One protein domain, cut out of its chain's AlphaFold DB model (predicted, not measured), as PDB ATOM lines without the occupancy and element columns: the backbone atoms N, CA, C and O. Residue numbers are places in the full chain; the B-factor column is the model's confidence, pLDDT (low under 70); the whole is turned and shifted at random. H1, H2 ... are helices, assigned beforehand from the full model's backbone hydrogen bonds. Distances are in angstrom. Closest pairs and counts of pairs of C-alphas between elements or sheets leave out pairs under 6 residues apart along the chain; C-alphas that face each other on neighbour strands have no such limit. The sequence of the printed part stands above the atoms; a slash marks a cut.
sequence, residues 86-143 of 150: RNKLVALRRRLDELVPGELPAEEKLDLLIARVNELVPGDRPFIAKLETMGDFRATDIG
ATOM      1  N   ARG A  86     157.355 147.976 161.822       64.69
ATOM      2  CA  ARG A  86     156.430 146.860 161.594       64.69
ATOM      3  C   ARG A  86     155.315 146.793 162.643       64.69
ATOM      4  O   ARG A  86     154.154 146.714 162.266       64.69
ATOM      5  N   ASN A  87     155.637 146.856 163.933       68.88
ATOM      6  CA  ASN A  87     154.636 146.805 165.003       68.88
ATOM      7  C   ASN A  87     153.711 148.032 164.988       68.88
ATOM      8  O   ASN A  87     152.511 147.889 165.215       68.88
ATOM      9  N   LYS A  88     154.246 149.225 164.687       72.56
ATOM     10  CA  LYS A  88     153.434 150.444 164.524       72.56
ATOM     11  C   LYS A  88     152.470 150.318 163.346       72.56
ATOM     12  O   LYS A  88     151.284 150.594 163.497       72.56
ATOM     13  N   LEU A  89     152.959 149.828 162.207       79.62
ATOM     14  CA  LEU A  89     152.136 149.594 161.024       79.62
ATOM     15  C   LEU A  89     151.044 148.548 161.279       79.62
ATOM     16  O   LEU A  89     149.902 148.756 160.884       79.62
ATOM     17  N   VAL A  90     151.365 147.442 161.957       82.56
ATOM     18  CA  VAL A  90     150.378 146.410 162.320       82.56
ATOM     19  C   VAL A  90     149.292 146.985 163.229       82.56
ATOM     20  O   VAL A  90     148.112 146.743 162.988       82.56
ATOM     21  N   ALA A  91     149.667 147.780 164.235       81.31
ATOM     22  CA  ALA A  91     148.703 148.429 165.119       81.31
ATOM     23  C   ALA A  91     147.791 149.408 164.360       81.31
ATOM     24  O   ALA A  91     146.579 149.392 164.567       81.31
ATOM     25  N   LEU A  92     148.355 150.212 163.451       83.69
ATOM     26  CA  LEU A  92     147.585 151.139 162.621       83.69
ATOM     27  C   LEU A  92     146.602 150.396 161.706       83.69
ATOM     28  O   LEU A  92     145.428 150.748 161.670       83.69
ATOM     29  N   ARG A  93     147.055 149.336 161.024       89.00
ATOM     30  CA  ARG A  93     146.206 148.496 160.160       89.00
ATOM     31  C   ARG A  93     145.041 147.896 160.930       89.00
ATOM     32  O   ARG A  93     143.901 148.074 160.527       89.00
ATOM     33  N   ARG A  94     145.321 147.285 162.083       87.81
ATOM     34  CA  ARG A  94     144.277 146.734 162.949       87.81
ATOM     35  C   ARG A  94     143.250 147.799 163.336       87.81
ATOM     36  O   ARG A  94     142.057 147.532 163.304       87.81
ATOM     37  N   ARG A  95     143.696 149.007 163.698       86.00
ATOM     38  CA  ARG A  95     142.778 150.086 164.077       86.00
ATOM     39  C   ARG A  95     141.917 150.549 162.901       86.00
ATOM     40  O   ARG A  95     140.744 150.843 163.097       86.00
ATOM     41  N   LEU A  96     142.484 150.597 161.698       89.81
ATOM     42  CA  LEU A  96     141.733 150.892 160.479       89.81
ATOM     43  C   LEU A  96     140.703 149.800 160.173       89.81
ATOM     44  O   LEU A  96     139.579 150.137 159.829       89.81
ATOM     45  N   ASP A  97     141.042 148.523 160.367       91.00
ATOM     46  CA  ASP A  97     140.103 147.403 160.199       91.00
ATOM     47  C   ASP A  97     138.945 147.452 161.211       91.00
ATOM     48  O   ASP A  97     137.811 147.119 160.875       91.00
ATOM     49  N   GLU A  98     139.218 147.890 162.446       90.81
ATOM     50  CA  GLU A  98     138.197 148.099 163.483       90.81
ATOM     51  C   GLU A  98     137.241 149.254 163.132       90.81
ATOM     52  O   GLU A  98     136.045 149.164 163.406       90.81
ATOM     53  N   LEU A  99     137.756 150.344 162.550       89.38
ATOM     54  CA  LEU A  99     136.973 151.541 162.212       89.38
ATOM     55  C   LEU A  99     136.225 151.417 160.879       89.38
ATOM     56  O   LEU A  99     135.121 151.941 160.744       89.38
ATOM     57  N   VAL A 100     136.825 150.741 159.899       93.75
ATOM     58  CA  VAL A 100     136.273 150.516 158.558       93.75
ATOM     59  C   VAL A 100     136.377 149.020 158.241       93.75
ATOM     60  O   VAL A 100     137.370 148.578 157.656       93.75
ATOM     61  N   PRO A 101     135.373 148.214 158.628       86.56
ATOM     62  CA  PRO A 101     135.383 146.777 158.371       86.56
ATOM     63  C   PRO A 101     135.351 146.459 156.870       86.56
ATOM     64  O   PRO A 101     134.632 147.101 156.107       86.56
ATOM     65  N   GLY A 102     136.098 145.437 156.449       87.94
ATOM     66  CA  GLY A 102     136.127 144.956 155.062       87.94
ATOM     67  C   GLY A 102     137.538 144.686 154.542       87.94
ATOM     68  O   GLY A 102     138.528 144.891 155.245       87.94
ATOM     69  N   GLU A 103     137.640 144.238 153.292       90.06
ATOM     70  CA  GLU A 103     138.908 143.805 152.674       90.06
ATOM     71  C   GLU A 103     139.709 144.937 152.011       90.06
ATOM     72  O   GLU A 103     140.708 144.686 151.341       90.06
ATOM     73  N   LEU A 104     139.306 146.196 152.209       90.75
ATOM     74  CA  LEU A 104     139.998 147.329 151.602       90.75
ATOM     75  C   LEU A 104     141.442 147.470 152.125       90.75
ATOM     76  O   LEU A 104     141.695 147.238 153.320       90.75
ATOM     77  N   PRO A 105     142.387 147.903 151.269       93.12
ATOM     78  CA  PRO A 105     143.716 148.315 151.695       93.12
ATOM     79  C   PRO A 105     143.670 149.418 152.759       93.12
ATOM     80  O   PRO A 105     142.764 150.246 152.797       93.12
ATOM     81  N   ALA A 106     144.683 149.452 153.628       88.62
ATOM     82  CA  ALA A 106     144.742 150.403 154.741       88.62
ATOM     83  C   ALA A 106     144.724 151.877 154.290       88.62
ATOM     84  O   ALA A 106     144.130 152.709 154.968       88.62
ATOM     85  N   GLU A 107     145.352 152.190 153.154       92.88
ATOM     86  CA  GLU A 107     145.341 153.541 152.576       92.88
ATOM     87  C   GLU A 107     143.926 153.942 152.144       92.88
ATOM     88  O   GLU A 107     143.428 154.967 152.590       92.88
ATOM     89  N   GLU A 108     143.215 153.074 151.421       94.19
ATOM     90  CA  GLU A 108     141.828 153.333 151.010       94.19
ATOM     91  C   GLU A 108     140.877 153.463 152.209       94.19
ATOM     92  O   GLU A 108     139.979 154.304 152.214       94.19
ATOM     93  N   LYS A 109     141.088 152.676 153.272       91.75
ATOM     94  CA  LYS A 109     140.336 152.826 154.530       91.75
ATOM     95  C   LYS A 109     140.560 154.196 155.164       91.75
ATOM     96  O   LYS A 109     139.611 154.797 155.663       91.75
ATOM     97  N   LEU A 110     141.798 154.688 155.154       93.88
ATOM     98  CA  LEU A 110     142.117 156.025 155.648       93.88
ATOM     99  C   LEU A 110     141.465 157.104 154.773       93.88
ATOM    100  O   LEU A 110     140.853 158.027 155.312       93.88
ATOM    101  N   ASP A 111     141.531 156.959 153.451       94.25
ATOM    102  CA  ASP A 111     140.914 157.890 152.504       94.25
ATOM    103  C   ASP A 111     139.396 157.970 152.693       94.25
ATOM    104  O   ASP A 111     138.837 159.065 152.684       94.25
ATOM    105  N   LEU A 112     138.724 156.843 152.957       93.38
ATOM    106  CA  LEU A 112     137.295 156.822 153.283       93.38
ATOM    107  C   LEU A 112     136.974 157.614 154.555       93.38
ATOM    108  O   LEU A 112     136.001 158.370 154.579       93.38
ATOM    109  N   LEU A 113     137.788 157.480 155.607       91.75
ATOM    110  CA  LEU A 113     137.606 158.250 156.841       91.75
ATOM    111  C   LEU A 113     137.804 159.754 156.594       91.75
ATOM    112  O   LEU A 113     137.012 160.569 157.068       91.75
ATOM    113  N   ILE A 114     138.823 160.124 155.815       92.25
ATOM    114  CA  ILE A 114     139.100 161.518 155.436       92.25
ATOM    115  C   ILE A 114     137.955 162.087 154.593       92.25
ATOM    116  O   ILE A 114     137.469 163.189 154.868       92.25
ATOM    117  N   ALA A 115     137.495 161.340 153.588       92.06
ATOM    118  CA  ALA A 115     136.366 161.715 152.748       92.06
ATOM    119  C   ALA A 115     135.111 161.935 153.595       92.06
ATOM    120  O   ALA A 115     134.449 162.960 153.449       92.06
ATOM    121  N   ARG A 116     134.848 161.052 154.565       90.81
ATOM    122  CA  ARG A 116     133.692 161.181 155.452       90.81
ATOM    123  C   ARG A 116     133.720 162.466 156.279       90.81
ATOM    124  O   ARG A 116     132.693 163.126 156.409       90.81
ATOM    125  N   VAL A 117     134.881 162.858 156.805       90.25
ATOM    126  CA  VAL A 117     135.036 164.148 157.505       90.25
ATOM    127  C   VAL A 117     134.786 165.320 156.553       90.25
ATOM    128  O   VAL A 117     134.094 166.271 156.914       90.25
ATOM    129  N   ASN A 118     135.299 165.250 155.323       91.44
ATOM    130  CA  ASN A 118     135.099 166.296 154.318       91.44
ATOM    131  C   ASN A 118     133.640 166.424 153.850       91.44
ATOM    132  O   ASN A 118     133.209 167.532 153.541       91.44
ATOM    133  N   GLU A 119     132.884 165.327 153.819       92.81
ATOM    134  CA  GLU A 119     131.440 165.341 153.561       92.81
ATOM    135  C   GLU A 119     130.660 165.991 154.706       92.81
ATOM    136  O   GLU A 119     129.734 166.764 154.466       92.81
ATOM    137  N   LEU A 120     131.024 165.673 155.953       90.25
ATOM    138  CA  LEU A 120     130.344 166.182 157.146       90.25
ATOM    139  C   LEU A 120     130.638 167.662 157.395       90.25
ATOM    140  O   LEU A 120     129.757 168.397 157.838       90.25
ATOM    141  N   VAL A 121     131.857 168.109 157.083       91.06
ATOM    142  CA  VAL A 121     132.258 169.518 157.151       91.06
ATOM    143  C   VAL A 121     132.856 169.951 155.804       91.06
ATOM    144  O   VAL A 121     134.084 169.931 155.611       91.06
ATOM    145  N   PRO A 122     131.994 170.354 154.849       88.94
ATOM    146  CA  PRO A 122     132.422 170.806 153.534       88.94
ATOM    147  C   PRO A 122     133.240 172.099 153.580       88.94
ATOM    148  O   PRO A 122     133.131 172.913 154.500       88.94
ATOM    149  N   GLY A 123     134.023 172.314 152.524       89.00
ATOM    150  CA  GLY A 123     134.797 173.535 152.313       89.00
ATOM    151  C   GLY A 123     136.295 173.372 152.557       89.00
ATOM    152  O   GLY A 123     136.771 172.344 153.048       89.00
ATOM    153  N   ASP A 124     137.031 174.413 152.184       87.00
ATOM    154  CA  ASP A 124     138.490 174.461 152.245       87.00
ATOM    155  C   ASP A 124     138.947 175.015 153.598       87.00
ATOM    156  O   ASP A 124     139.252 176.194 153.770       87.00
ATOM    157  N   ARG A 125     138.859 174.161 154.618       85.69
ATOM    158  CA  ARG A 125     139.336 174.441 155.974       85.69
ATOM    159  C   ARG A 125     140.383 173.399 156.354       85.69
ATOM    160  O   ARG A 125     140.239 172.246 155.939       85.69
ATOM    161  N   PRO A 126     141.376 173.751 157.192       87.88
ATOM    162  CA  PRO A 126     142.306 172.774 157.746       87.88
ATOM    163  C   PRO A 126     141.559 171.604 158.398       87.88
ATOM    164  O   PRO A 126     140.557 171.813 159.082       87.88
ATOM    165  N   PHE A 127     142.053 170.378 158.213       83.81
ATOM    166  CA  PHE A 127     141.373 169.159 158.675       83.81
ATOM    167  C   PHE A 127     141.087 169.172 160.187       83.81
ATOM    168  O   PHE A 127     140.007 168.776 160.611       83.81
ATOM    169  N   ILE A 128     142.002 169.724 160.995       81.00
ATOM    170  CA  ILE A 128     141.813 169.903 162.446       81.00
ATOM    171  C   ILE A 128     140.575 170.759 162.750       81.00
ATOM    172  O   ILE A 128     139.737 170.355 163.547       81.00
ATOM    173  N   ALA A 129     140.392 171.888 162.060       82.19
ATOM    174  CA  ALA A 129     139.231 172.756 162.266       82.19
ATOM    175  C   ALA A 129     137.907 172.069 161.874       82.19
ATOM    176  O   ALA A 129     136.844 172.377 162.423       82.19
ATOM    177  N   LYS A 130     137.953 171.122 160.926       86.75
ATOM    178  CA  LYS A 130     136.794 170.284 160.591       86.75
ATOM    179  C   LYS A 130     136.434 169.349 161.744       86.75
ATOM    180  O   LYS A 130     135.267 169.285 162.112       86.75
ATOM    181  N   LEU A 131     137.425 168.697 162.351       84.69
ATOM    182  CA  LEU A 131     137.228 167.828 163.515       84.69
ATOM    183  C   LEU A 131     136.694 168.601 164.735       84.69
ATOM    184  O   LEU A 131     135.737 168.158 165.366       84.69
ATOM    185  N   GLU A 132     137.217 169.799 165.003       84.44
ATOM    186  CA  GLU A 132     136.709 170.678 166.070       84.44
ATOM    187  C   GLU A 132     135.240 171.070 165.844       84.44
ATOM    188  O   GLU A 132     134.444 171.087 166.780       84.44
ATOM    189  N   THR A 133     134.840 171.318 164.590       86.25
ATOM    190  CA  THR A 133     133.432 171.597 164.238       86.25
ATOM    191  C   THR A 133     132.517 170.411 164.571       86.25
ATOM    192  O   THR A 133     131.338 170.600 164.864       86.25
ATOM    193  N   MET A 134     133.057 169.191 164.554       82.81
ATOM    194  CA  MET A 134     132.354 167.958 164.917       82.81
ATOM    195  C   MET A 134     132.412 167.646 166.423       82.81
ATOM    196  O   MET A 134     131.884 166.620 166.847       82.81
ATOM    197  N   GLY A 135     133.025 168.517 167.231       78.81
ATOM    198  CA  GLY A 135     133.141 168.357 168.680       78.81
ATOM    199  C   GLY A 135     134.397 167.620 169.159       78.81
ATOM    200  O   GLY A 135     134.495 167.343 170.352       78.81
ATOM    201  N   ASP A 136     135.356 167.311 168.277       74.88
ATOM    202  CA  ASP A 136     136.653 166.719 168.651       74.88
ATOM    203  C   ASP A 136     137.676 167.826 168.968       74.88
ATOM    204  O   ASP A 136     138.506 168.216 168.143       74.88
ATOM    205  N   PHE A 137     137.580 168.382 170.177       64.62
ATOM    206  CA  PHE A 137     138.455 169.451 170.666       64.62
ATOM    207  C   PHE A 137     139.733 168.885 171.301       64.62
ATOM    208  O   PHE A 137     139.965 169.017 172.503       64.62
ATOM    209  N   ARG A 138     140.613 168.274 170.504       55.97
ATOM    210  CA  ARG A 138     141.881 167.732 171.037       55.97
ATOM    211  C   ARG A 138     142.787 168.778 171.680       55.97
ATOM    212  O   ARG A 138     143.562 168.431 172.561       55.97
ATOM    213  N   ALA A 139     142.680 170.045 171.280       49.62
ATOM    214  CA  ALA A 139     143.374 171.164 171.918       49.62
ATOM    215  C   ALA A 139     143.192 171.150 173.455       49.62
ATOM    216  O   ALA A 139     144.153 171.282 174.214       49.62
ATOM    217  N   THR A 140     141.976 170.868 173.927       47.19
ATOM    218  CA  THR A 140     141.664 170.764 175.360       47.19
ATOM    219  C   THR A 140     142.218 169.501 176.027       47.19
ATOM    220  O   THR A 140     142.657 169.587 177.172       47.19
ATOM    221  N   ASP A 141     142.294 168.369 175.323       44.62
ATOM    222  CA  ASP A 141     142.698 167.074 175.905       44.62
ATOM    223  C   ASP A 141     144.217 166.924 176.119       44.62
ATOM    224  O   ASP A 141     144.653 166.164 176.980       44.62
ATOM    225  N   ILE A 142     145.036 167.669 175.371       40.78
ATOM    226  CA  ILE A 142     146.502 167.764 175.561       40.78
ATOM    227  C   ILE A 142     146.930 169.069 176.256       40.78
ATOM    228  O   ILE A 142     148.121 169.373 176.324       40.78
ATOM    229  N   GLY A 143     145.979 169.847 176.788       38.59
ATOM    230  CA  GLY A 143     146.261 171.077 177.540       38.59
ATOM    231  C   GLY A 143     146.828 172.231 176.702       38.59
ATOM    232  O   GLY A 143     147.433 173.152 177.252       38.59
TER     233      GLY A 143
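What this domain is: This is residues 86 to 143 of the 150 residues of an uncharacterized protein of Streptacidiphilus pinicola (UniProt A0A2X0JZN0). Look for an open arch of helices: H2 is the long bar, H1 meets it near its first end, and H3, followed by short H4, reaches from its other end toward the same side, leaving a gap between H1 and the H3 to H4 arm. The printed part has 58 residues with four named helices, H1, H2, H3 and H4 in chain order, and no named strand; the class is all helix. It is loose, with a radius of gyration of the C-alphas of 13.4 A, and spans 30 by 28 by 15 A, only just flat.

How they stand to each other: Start at H1, residues 86 to 99; its residues 93 to 97 alone touch residues 106 to 110 of H2, residues 106 to 120. Their closest C-alphas, of Arg 93 and Ala 106, are 5.9 A apart, and the helices run the same way at a steep tilt of 45 degrees. Further on, residues 117 to 118 of H2 only just touch H3, residues 127 to 133, with 3 pairs of C-alphas within 8 A. The closest are those of Val 117 and Lys 130, 7.1 A apart; these helices also run the same way at a steep tilt of 45 degrees. H4, residues 138 to 141, is close to H3 but not clearly touching, with the C-alphas of Glu 132 and Arg 138 closest at 7.8 A. H1 is apart from H3 and H4, and H2 is apart from H4. In H1, H2 and H3 every O i to N i+4 pair is within hydrogen-bond range; H4 is too short for such a pair.

Where its parts are: Find C-alpha 86 at (156.430, 146.860, 161.594); from there H1 runs 20.0 A to C-alpha 99. H2 begins at C-alpha 106, (144.742, 150.403, 154.741), and runs 21.5 A. H3 covers 10.0 A, and H4 covers 5.0 A to C-alpha 141 at (142.698, 167.074, 175.905).

The domain as a whole: The farthest C-alphas, of Glu 103 and Gly 143, are 37.6 A apart. The printed part has no cut and no long link; H3 to H4 is tight. In this predicted model, pLDDT is under 70 at residues 86 to 87 and 137 to 143.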